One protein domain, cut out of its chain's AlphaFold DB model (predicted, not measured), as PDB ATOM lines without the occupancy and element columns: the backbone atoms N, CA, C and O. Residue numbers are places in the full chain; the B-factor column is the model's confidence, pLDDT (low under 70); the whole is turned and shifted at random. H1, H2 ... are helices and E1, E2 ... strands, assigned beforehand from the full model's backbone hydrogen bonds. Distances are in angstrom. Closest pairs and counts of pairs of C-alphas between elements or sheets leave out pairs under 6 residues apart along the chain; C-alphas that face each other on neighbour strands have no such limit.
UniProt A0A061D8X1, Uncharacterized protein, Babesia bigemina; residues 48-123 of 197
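This is residues 48 to 123 of the 197 residues of an uncharacterized protein of Babesia bigemina (UniProt A0A061D8X1). A very small ribbon of two strands, E1 and E2, packs beside residues 77 to 84 of H2, the longest of three helices clustered together. H1 lies side by side with H2 and H3 crosses it, while the links at residues 66 to 76 and 94 to 100 reach out at opposite ends of the long axis. The printed part has 76 residues, with three named helices and two named strands in the order H1, E1, H2, H3, E2. The sheet has the order E1, E2 and is antiparallel; the class is mostly helix. The whole is compact, with a radius of gyration of the C-alphas of 12.0 A, and elongated, spanning 38 by 25 by 20 A.

Strand E1, residues 63 to 65, and strand E2, residues 117 to 119, are antiparallel neighbours at 148 degrees. The C-alphas of Phe 64 and Val 118 face each other at 5.6 A. N 64 and O 118 are within hydrogen-bond range at 3.0 A, as are N 118 and O 64 at 2.9 A. The closest C-alphas of E1 and helix H2, residues 77 to 93, are those of Ala 65 and Glu 77, 4.7 A apart. H2 and helix H3, residues 101 to 113, touch, closest at the C-alphas of Ala 88 and Ile 105, 5.3 A, at a steep tilt of 48 degrees, opposite ways. With its residues 81 to 88 alone, H2 touches helix H1, residues 55 to 61, at a shallow tilt of 9 degrees, opposite ways; the closest C-alphas are those of Gly 56 and Ala 88, 5.5 A. H3 touches H1 with residues 101 to 105 alone, closest at the C-alphas of Val 59 and Glu 102, 6.6 A, at a steep tilt of 39 degrees, the same way. The helix packing is mostly crossed, but only just: 1 of the 3 touching pairs is at a shallow tilt. E1 and H3 are apart. In H1, H2 and H3 every O i to N i+4 pair is within hydrogen-bond range.

E1 measures 7.0 A from first to last C-alpha and E2 6.7 A, ending at C-alpha 119 (25.573, -17.078, 22.349). H2 measures 24.5 A and begins at C-alpha 77 (35.055, -11.054, 21.809). H3 measures 18.3 A. H1, the first element, measures 9.9 A and begins at C-alpha 55 (25.772, -25.732, 12.995).

The C-alphas farthest apart are those of Gly 72 and Leu 97, 38.5 A. The printed part has no cut. The link from E1 to H2, 11 residues, is long; within it residues 69 to 70 pair with residues 73 to 74, antiparallel. The mean pLDDT of the printed part is 76.5, and it is under 70 at residues 48 to 51, 53, 67 to 73, 95 to 99 and 121 to 123.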
ATOM      1  N   GLU A  48      42.283 -21.991  12.809       61.25
ATOM      2  CA  GLU A  48      41.737 -23.071  13.643       61.25
ATOM      3  C   GLU A  48      40.207 -23.174  13.555       61.25
ATOM      4  O   GLU A  48      39.644 -24.262  13.685       61.25
ATOM      5  N   CYS A  49      39.537 -22.054  13.276       68.56
ATOM      6  CA  CYS A  49      38.100 -21.999  13.012       68.56
ATOM      7  C   CYS A  49      37.741 -22.307  11.547       68.56
ATOM      8  O   CYS A  49      36.565 -22.477  11.241       68.56
ATOM      9  N   ALA A  50      38.705 -22.359  10.622       68.25
ATOM     10  CA  ALA A  50      38.416 -22.482   9.189       68.25
ATOM     11  C   ALA A  50      37.816 -23.846   8.808       68.25
ATOM     12  O   ALA A  50      37.093 -23.952   7.822       68.25
ATOM     13  N   THR A  51      38.082 -24.886   9.604       68.38
ATOM     14  CA  THR A  51      37.554 -26.244   9.390       68.38
ATOM     15  C   THR A  51      36.145 -26.450   9.950       68.38
ATOM     16  O   THR A  51      35.608 -27.555   9.885       68.38
ATOM     17  N   LEU A  52      35.558 -25.424  10.570       72.31
ATOM     18  CA  LEU A  52      34.231 -25.512  11.163       72.31
ATOM     19  C   LEU A  52      33.153 -25.338  10.087       72.31
ATOM     20  O   LEU A  52      33.118 -24.336   9.374       72.31
ATOM     21  N   HIS A  53      32.222 -26.286  10.014       69.50
ATOM     22  CA  HIS A  53      31.126 -26.262   9.046       69.50
ATOM     23  C   HIS A  53      29.768 -26.496   9.719       69.50
ATOM     24  O   HIS A  53      29.673 -27.096  10.791       69.50
ATOM     25  N   GLY A  54      28.700 -26.019   9.075       75.56
ATOM     26  CA  GLY A  54      27.322 -26.235   9.517       75.56
ATOM     27  C   GLY A  54      26.983 -25.540  10.841       75.56
ATOM     28  O   GLY A  54      27.291 -24.362  11.038       75.56
ATOM     29  N   ASN A  55      26.332 -26.274  11.749       74.69
ATOM     30  CA  ASN A  55      25.772 -25.732  12.995       74.69
ATOM     31  C   ASN A  55      26.831 -25.104  13.910       74.69
ATOM     32  O   ASN A  55      26.566 -24.078  14.528       74.69
ATOM     33  N   GLY A  56      28.048 -25.656  13.956       75.12
ATOM     34  CA  GLY A  56      29.110 -25.092  14.791       75.12
ATOM     35  C   GLY A  56      29.506 -23.679  14.356       75.12
ATOM     36  O   GLY A  56      29.670 -22.794  15.193       75.12
ATOM     37  N   LEU A  57      29.606 -23.448  13.042       79.69
ATOM     38  CA  LEU A  57      29.978 -22.142  12.499       79.69
ATOM     39  C   LEU A  57      28.857 -21.136  12.759       79.69
ATOM     40  O   LEU A  57      29.115 -19.998  13.145       79.69
ATOM     41  N   ARG A  58      27.606 -21.584  12.609       78.38
ATOM     42  CA  ARG A  58      26.420 -20.778  12.891       78.38
ATOM     43  C   ARG A  58      26.399 -20.309  14.345       78.38
ATOM     44  O   ARG A  58      26.242 -19.115  14.573       78.38
ATOM     45  N   VAL A  59      26.608 -21.210  15.304       81.44
ATOM     46  CA  VAL A  59      26.630 -20.871  16.735       81.44
ATOM     47  C   VAL A  59      27.801 -19.946  17.063       81.44
ATOM     48  O   VAL A  59      27.600 -18.913  17.691       81.44
ATOM     49  N   CYS A  60      29.016 -20.248  16.596       82.75
ATOM     50  CA  CYS A  60      30.183 -19.422  16.918       82.75
ATOM     51  C   CYS A  60      30.167 -18.042  16.251       82.75
ATOM     52  O   CYS A  60      30.739 -17.097  16.793       82.75
ATOM     53  N   SER A  61      29.471 -17.892  15.119       81.25
ATOM     54  CA  SER A  61      29.280 -16.589  14.472       81.25
ATOM     55  C   SER A  61      28.409 -15.627  15.284       81.25
ATOM     56  O   SER A  61      28.549 -14.416  15.138       81.25
ATOM     57  N   THR A  62      27.540 -16.147  16.157       83.75
ATOM     58  CA  THR A  62      26.637 -15.346  16.994       83.75
ATOM     59  C   THR A  62      27.140 -15.173  18.423       83.75
ATOM     60  O   THR A  62      26.407 -14.656  19.265       83.75
ATOM     61  N   VAL A  63      28.377 -15.584  18.717       85.56
ATOM     62  CA  VAL A  63      29.001 -15.377  20.028       85.56
ATOM     63  C   VAL A  63      29.506 -13.948  20.148       85.56
ATOM     64  O   VAL A  63      30.280 -13.480  19.313       85.56
ATOM     65  N   PHE A  64      29.124 -13.299  21.241       84.19
ATOM     66  CA  PHE A  64      29.625 -11.989  21.629       84.19
ATOM     67  C   PHE A  64      30.089 -11.996  23.087       84.19
ATOM     68  O   PHE A  64      29.624 -12.789  23.912       84.19
ATOM     69  N   ALA A  65      31.041 -11.117  23.391       85.44
ATOM     70  CA  ALA A  65      31.448 -10.841  24.759       85.44
ATOM     71  C   ALA A  65      30.420  -9.915  25.422       85.44
ATOM     72  O   ALA A  65      29.947  -8.964  24.802       85.44
ATOM     73  N   VAL A  66      30.065 -10.191  26.675       81.56
ATOM     74  CA  VAL A  66      29.263  -9.267  27.484       81.56
ATOM     75  C   VAL A  66      30.179  -8.165  27.997       81.56
ATOM     76  O   VAL A  66      31.273  -8.452  28.486       81.56
ATOM     77  N   ASP A  67      29.723  -6.915  27.920       65.44
ATOM     78  CA  ASP A  67      30.394  -5.799  28.580       65.44
ATOM     79  C   ASP A  67      30.388  -6.031  30.096       65.44
ATOM     80  O   ASP A  67      29.382  -5.862  30.786       65.44
ATOM     81  N   GLY A  68      31.526  -6.490  30.606       60.53
ATOM     82  CA  GLY A  68      31.706  -6.865  31.996       60.53
ATOM     83  C   GLY A  68      33.127  -7.344  32.262       60.53
ATOM     84  O   GLY A  68      33.845  -7.792  31.365       60.53
ATOM     85  N   GLU A  69      33.542  -7.211  33.515       58.84
ATOM     86  CA  GLU A  69      34.797  -7.761  34.010       58.84
ATOM     87  C   GLU A  69      34.482  -9.081  34.712       58.84
ATOM     88  O   GLU A  69      33.689  -9.119  35.656       58.84
ATOM     89  N   LEU A  70      35.063 -10.172  34.220       62.59
ATOM     90  CA  LEU A  70      34.998 -11.481  34.860       62.59
ATOM     91  C   LEU A  70      36.402 -11.807  35.358       62.59
ATOM     92  O   LEU A  70      37.359 -11.792  34.587       62.59
ATOM     93  N   ASP A  71      36.526 -12.031  36.665       59.94
ATOM     94  CA  ASP A  71      37.790 -12.339  37.344       59.94
ATOM     95  C   ASP A  71      38.923 -11.326  37.085       59.94
ATOM     96  O   ASP A  71      40.076 -11.697  36.860       59.94
ATOM     97  N   GLY A  72      38.615 -10.024  37.086       59.97
ATOM     98  CA  GLY A  72      39.642  -8.992  36.893       59.97
ATOM     99  C   GLY A  72      40.057  -8.773  35.433       59.97
ATOM    100  O   GLY A  72      40.960  -7.984  35.152       59.97
ATOM    101  N   LYS A  73      39.460  -9.515  34.489       65.38
ATOM    102  CA  LYS A  73      39.792  -9.469  33.063       65.38
ATOM    103  C   LYS A  73      38.596  -9.009  32.245       65.38
ATOM    104  O   LYS A  73      37.464  -9.456  32.424       65.38
ATOM    105  N   ARG A  74      38.876  -8.105  31.308       73.44
ATOM    106  CA  ARG A  74      37.893  -7.614  30.347       73.44
ATOM    107  C   ARG A  74      37.545  -8.739  29.377       73.44
ATOM    108  O   ARG A  74      38.444  -9.357  28.810       73.44
ATOM    109  N   CYS A  75      36.254  -8.993  29.199       78.69
ATOM    110  CA  CYS A  75      35.774  -9.966  28.232       78.69
ATOM    111  C   CYS A  75      36.143  -9.535  26.807       78.69
ATOM    112  O   CYS A  75      35.741  -8.464  26.355       78.69
ATOM    113  N   ASP A  76      36.935 -10.359  26.118       83.38
ATOM    114  CA  ASP A  76      37.339 -10.130  24.731       83.38
ATOM    115  C   ASP A  76      36.513 -11.019  23.794       83.38
ATOM    116  O   ASP A  76      36.477 -12.246  23.924       83.38
ATOM    117  N   GLU A  77      35.861 -10.386  22.823       82.25
ATOM    118  CA  GLU A  77      35.055 -11.054  21.809       82.25
ATOM    119  C   GLU A  77      35.898 -12.018  20.961       82.25
ATOM    120  O   GLU A  77      35.435 -13.111  20.619       82.25
ATOM    121  N   ALA A  78      37.153 -11.664  20.666       80.50
ATOM    122  CA  ALA A  78      38.053 -12.527  19.907       80.50
ATOM    123  C   ALA A  78      38.364 -13.822  20.675       80.50
ATOM    124  O   ALA A  78      38.322 -14.913  20.101       80.50
ATOM    125  N   ALA A  79      38.596 -13.719  21.987       83.44
ATOM    126  CA  ALA A  79      38.817 -14.873  22.853       83.44
ATOM    127  C   ALA A  79      37.562 -15.755  22.963       83.44
ATOM    128  O   ALA A  79      37.664 -16.983  22.908       83.44
ATOM    129  N   CYS A  80      36.376 -15.146  23.054       84.12
ATOM    130  CA  CYS A  80      35.105 -15.870  23.061       84.12
ATOM    131  C   CYS A  80      34.884 -16.680  21.776       84.12
ATOM    132  O   CYS A  80      34.529 -17.860  21.843       84.12
ATOM    133  N   LYS A  81      35.132 -16.080  20.606       85.38
ATOM    134  CA  LYS A  81      35.000 -16.770  19.313       85.38
ATOM    135  C   LYS A  81      35.995 -17.920  19.178       85.38
ATOM    136  O   LYS A  81      35.615 -19.002  18.739       85.38
ATOM    137  N   LEU A  82      37.232 -17.727  19.633       84.50
ATOM    138  CA  LEU A  82      38.266 -18.761  19.599       84.50
ATOM    139  C   LEU A  82      37.922 -19.960  20.493       84.50
ATOM    140  O   LEU A  82      37.991 -21.109  20.055       84.50
ATOM    141  N   GLN A  83      37.474 -19.703  21.726       86.56
ATOM    142  CA  GLN A  83      37.019 -20.770  22.621       86.56
ATOM    143  C   GLN A  83      35.779 -21.484  22.079       86.56
ATOM    144  O   GLN A  83      35.673 -22.702  22.225       86.56
ATOM    145  N   CYS A  84      34.883 -20.768  21.394       87.00
ATOM    146  CA  CYS A  84      33.757 -21.397  20.713       87.00
ATOM    147  C   CYS A  84      34.219 -22.359  19.613       87.00
ATOM    148  O   CYS A  84      33.737 -23.489  19.555       87.00
ATOM    149  N   CYS A  85      35.196 -21.974  18.786       86.75
ATOM    150  CA  CYS A  85      35.730 -22.869  17.757       86.75
ATOM    151  C   CYS A  85      36.369 -24.126  18.351       86.75
ATOM    152  O   CYS A  85      36.137 -25.230  17.856       86.75
ATOM    153  N   HIS A  86      37.125 -23.988  19.444       87.19
ATOM    154  CA  HIS A  86      37.699 -25.139  20.136       87.19
ATOM    155  C   HIS A  86      36.608 -26.068  20.695       87.19
ATOM    156  O   HIS A  86      36.681 -27.286  20.527       87.19
ATOM    157  N   ALA A  87      35.577 -25.501  21.332       86.94
ATOM    158  CA  ALA A  87      34.432 -26.252  21.844       86.94
ATOM    159  C   ALA A  87      33.690 -26.986  20.720       86.94
ATOM    160  O   ALA A  87      33.395 -28.172  20.842       86.94
ATOM    161  N   ALA A  88      33.452 -26.316  19.594       85.88
ATOM    162  CA  ALA A  88      32.767 -26.900  18.453       85.88
ATOM    163  C   ALA A  88      33.563 -28.017  17.781       85.88
ATOM    164  O   ALA A  88      32.987 -29.060  17.483       85.88
ATOM    165  N   LYS A  89      34.881 -27.865  17.625       84.75
ATOM    166  CA  LYS A  89      35.743 -28.940  17.116       84.75
ATOM    167  C   LYS A  89      35.696 -30.170  18.024       84.75
ATOM    168  O   LYS A  89      35.577 -31.290  17.534       84.75
ATOM    169  N   GLN A  90      35.732 -29.958  19.340       85.00
ATOM    170  CA  GLN A  90      35.655 -31.040  20.318       85.00
ATOM    171  C   GLN A  90      34.285 -31.735  20.279       85.00
ATOM    172  O   GLN A  90      34.233 -32.959  20.203       85.00
ATOM    173  N   CYS A  91      33.194 -30.963  20.235       82.38
ATOM    174  CA  CYS A  91      31.821 -31.465  20.134       82.38
ATOM    175  C   CYS A  91      31.533 -32.203  18.819       82.38
ATOM    176  O   CYS A  91      30.712 -33.115  18.798       82.38
ATOM    177  N   GLN A  92      32.194 -31.820  17.725       79.62
ATOM    178  CA  GLN A  92      32.038 -32.453  16.416       79.62
ATOM    179  C   GLN A  92      32.827 -33.768  16.306       79.62
ATOM    180  O   GLN A  92      32.415 -34.666  15.576       79.62
ATOM    181  N   GLN A  93      33.944 -33.899  17.032       76.75
ATOM    182  CA  GLN A  93      34.726 -35.141  17.107       76.75
ATOM    183  C   GLN A  93      34.069 -36.202  17.997       76.75
ATOM    184  O   GLN A  93      34.179 -37.398  17.735       76.75
ATOM    185  N   SER A  94      33.379 -35.780  19.051       70.38
ATOM    186  CA  SER A  94      32.574 -36.661  19.889       70.38
ATOM    187  C   SER A  94      31.262 -37.001  19.180       70.38
ATOM    188  O   SER A  94      30.398 -36.145  19.017       70.38
ATOM    189  N   HIS A  95      31.100 -38.258  18.771       55.91
ATOM    190  CA  HIS A  95      29.862 -38.812  18.217       55.91
ATOM    191  C   HIS A  95      28.728 -38.767  19.273       55.91
ATOM    192  O   HIS A  95      28.426 -39.762  19.929       55.91
ATOM    193  N   TYR A  96      28.113 -37.604  19.503       55.56
ATOM    194  CA  TYR A  96      26.993 -37.477  20.437       55.56
ATOM    195  C   TYR A  96      25.704 -37.965  19.768       55.56
ATOM    196  O   TYR A  96      25.169 -37.335  18.863       55.56
ATOM    197  N   LEU A  97      25.200 -39.104  20.243       49.34
ATOM    198  CA  LEU A  97      23.963 -39.748  19.784       49.34
ATOM    199  C   LEU A  97      22.680 -39.132  20.379       49.34
ATOM    200  O   LEU A  97      21.590 -39.621  20.093       49.34
ATOM    201  N   SER A  98      22.763 -38.099  21.228       47.94
ATOM    202  CA  SER A  98      21.577 -37.619  21.968       47.94
ATOM    203  C   SER A  98      21.484 -36.116  22.233       47.94
ATOM    204  O   SER A  98      20.421 -35.672  22.655       47.94
ATOM    205  N   LEU A  99      22.530 -35.327  21.978       61.47
ATOM    206  CA  LEU A  99      22.484 -33.870  22.144       61.47
ATOM    207  C   LEU A  99      22.704 -33.186  20.803       61.47
ATOM    208  O   LEU A  99      23.552 -33.615  20.015       61.47
ATOM    209  N   THR A 100      21.964 -32.109  20.550       74.31
ATOM    210  CA  THR A 100      22.233 -31.281  19.376       74.31
ATOM    211  C   THR A 100      23.646 -30.703  19.494       74.31
ATOM    212  O   THR A 100      24.113 -30.361  20.584       74.31
ATOM    213  N   SER A 101      24.368 -30.604  18.375       76.06
ATOM    214  CA  SER A 101      25.739 -30.075  18.369       76.06
ATOM    215  C   SER A 101      25.826 -28.658  18.956       76.06
ATOM    216  O   SER A 101      26.855 -28.289  19.515       76.06
ATOM    217  N   GLU A 102      24.731 -27.899  18.902       80.00
ATOM    218  CA  GLU A 102      24.605 -26.555  19.470       80.00
ATOM    219  C   GLU A 102      24.603 -26.556  21.007       80.00
ATOM    220  O   GLU A 102      25.319 -25.763  21.621       80.00
ATOM    221  N   GLU A 103      23.871 -27.476  21.643       83.44
ATOM    222  CA  GLU A 103      23.829 -27.598  23.109       83.44
ATOM    223  C   GLU A 103      25.191 -28.006  23.683       83.44
ATOM    224  O   GLU A 103      25.618 -27.482  24.716       83.44
ATOM    225  N   CYS A 104      25.914 -28.891  22.985       85.69
ATOM    226  CA  CYS A 104      27.270 -29.271  23.380       85.69
ATOM    227  C   CYS A 104      28.207 -28.054  23.378       85.69
ATOM    228  O   CYS A 104      28.887 -27.796  24.374       85.69
ATOM    229  N   ILE A 105      28.186 -27.262  22.299       86.19
ATOM    230  CA  ILE A 105      29.011 -26.054  22.166       86.19
ATOM    231  C   ILE A 105      28.683 -25.053  23.269       86.19
ATOM    232  O   ILE A 105      29.591 -24.526  23.912       86.19
ATOM    233  N   TYR A 106      27.393 -24.824  23.517       85.69
ATOM    234  CA  TYR A 106      26.932 -23.897  24.543       85.69
ATOM    235  C   TYR A 106      27.429 -24.302  25.937       85.69
ATOM    236  O   TYR A 106      27.993 -23.478  26.658       85.69
ATOM    237  N   SER A 107      27.291 -25.583  26.295       86.44
ATOM    238  CA  SER A 107      27.718 -26.087  27.606       86.44
ATOM    239  C   SER A 107      29.232 -25.962  27.829       86.44
ATOM    240  O   SER A 107      29.665 -25.504  28.886       86.44
ATOM    241  N   GLN A 108      30.042 -26.286  26.817       87.12
ATOM    242  CA  GLN A 108      31.501 -26.153  26.857       87.12
ATOM    243  C   GLN A 108      31.947 -24.691  26.960       87.12
ATOM    244  O   GLN A 108      32.828 -24.360  27.757       87.12
ATOM    245  N   LEU A 109      31.328 -23.805  26.178       86.69
ATOM    246  CA  LEU A 109      31.646 -22.379  26.197       86.69
ATOM    247  C   LEU A 109      31.331 -21.769  27.568       86.69
ATOM    248  O   LEU A 109      32.153 -21.039  28.125       86.69
ATOM    249  N   GLN A 110      30.181 -22.129  28.142       85.19
ATOM    250  CA  GLN A 110      29.759 -21.656  29.456       85.19
ATOM    251  C   GLN A 110      30.640 -22.204  30.589       85.19
ATOM    252  O   GLN A 110      30.893 -21.490  31.555       85.19
ATOM    253  N   GLN A 111      31.160 -23.430  30.479       85.12
ATOM    254  CA  GLN A 111      32.109 -23.970  31.460       85.12
ATOM    255  C   GLN A 111      33.466 -23.260  31.431       85.12
ATOM    256  O   GLN A 111      34.047 -23.022  32.486       85.12
ATOM    257  N   ARG A 112      33.984 -22.924  30.241       82.62
ATOM    258  CA  ARG A 112      35.320 -22.321  30.106       82.62
ATOM    259  C   ARG A 112      35.348 -20.820  30.359       82.62
ATOM    260  O   ARG A 112      36.301 -20.324  30.944       82.62
ATOM    261  N   MET A 113      34.339 -20.105  29.868       79.12
ATOM    262  CA  MET A 113      34.313 -18.639  29.869       79.12
ATOM    263  C   MET A 113      33.198 -18.075  30.760       79.12
ATOM    264  O   MET A 113      33.048 -16.859  30.883       79.12
ATOM    265  N   GLY A 114      32.400 -18.932  31.404       81.50
ATOM    266  CA  GLY A 114      31.354 -18.505  32.326       81.50
ATOM    267  C   GLY A 114      30.311 -17.619  31.648       81.50
ATOM    268  O   GLY A 114      29.786 -17.939  30.585       81.50
ATOM    269  N   ARG A 115      30.012 -16.480  32.284       79.12
ATOM    270  CA  ARG A 115      29.058 -15.474  31.781       79.12
ATOM    271  C   ARG A 115      29.692 -14.452  30.825       79.12
ATOM    272  O   ARG A 115      29.017 -13.515  30.419       79.12
ATOM    273  N   CYS A 116      30.972 -14.618  30.490       83.06
ATOM    274  CA  CYS A 116      31.742 -13.665  29.689       83.06
ATOM    275  C   CYS A 116      31.327 -13.710  28.218       83.06
ATOM    276  O   CYS A 116      31.242 -12.680  27.556       83.06
ATOM    277  N   CYS A 117      31.036 -14.914  27.723       85.62
ATOM    278  CA  CYS A 117      30.640 -15.157  26.346       85.62
ATOM    279  C   CYS A 117      29.169 -15.563  26.309       85.62
ATOM    280  O   CYS A 117      28.774 -16.533  26.955       85.62
ATOM    281  N   VAL A 118      28.368 -14.842  25.531       85.12
ATOM    282  CA  VAL A 118      26.951 -15.147  25.329       85.12
ATOM    283  C   VAL A 118      26.729 -15.526  23.873       85.12
ATOM    284  O   VAL A 118      27.218 -14.874  22.952       85.12
ATOM    285  N   VAL A 119      25.989 -16.616  23.673       83.75
ATOM    286  CA  VAL A 119      25.573 -17.078  22.349       83.75
ATOM    287  C   VAL A 119      24.269 -16.376  21.980       83.75
ATOM    288  O   VAL A 119      23.233 -16.590  22.610       83.75
ATOM    289  N   GLY A 120      24.304 -15.539  20.948       73.19
ATOM    290  CA  GLY A 120      23.110 -14.920  20.387       73.19
ATOM    291  C   GLY A 120      22.225 -15.929  19.663       73.19
ATOM    292  O   GLY A 120      22.716 -16.839  18.990       73.19
ATOM    293  N   LYS A 121      20.902 -15.739  19.741       68.31
ATOM    294  CA  LYS A 121      19.954 -16.485  18.901       68.31
ATOM    295  C   LYS A 121      20.186 -16.105  17.438       68.31
ATOM    296  O   LYS A 121      19.994 -14.956  17.053       68.31
ATOM    297  N   SER A 122      20.597 -17.076  16.626       57.62
ATOM    298  CA  SER A 122      20.844 -16.879  15.198       57.62
ATOM    299  C   SER A 122      19.541 -16.597  14.443       57.62
ATOM    300  O   SER A 122      18.806 -17.519  14.082       57.62
ATOM    301  N   THR A 123      19.298 -15.327  14.119       54.47
ATOM    302  CA  THR A 123      18.257 -14.845  13.191       54.47
ATOM    303  C   THR A 123      18.537 -15.199  11.722       54.47
ATOM    304  O   THR A 123      17.874 -14.692  10.829       54.47
TER     305      THR A 123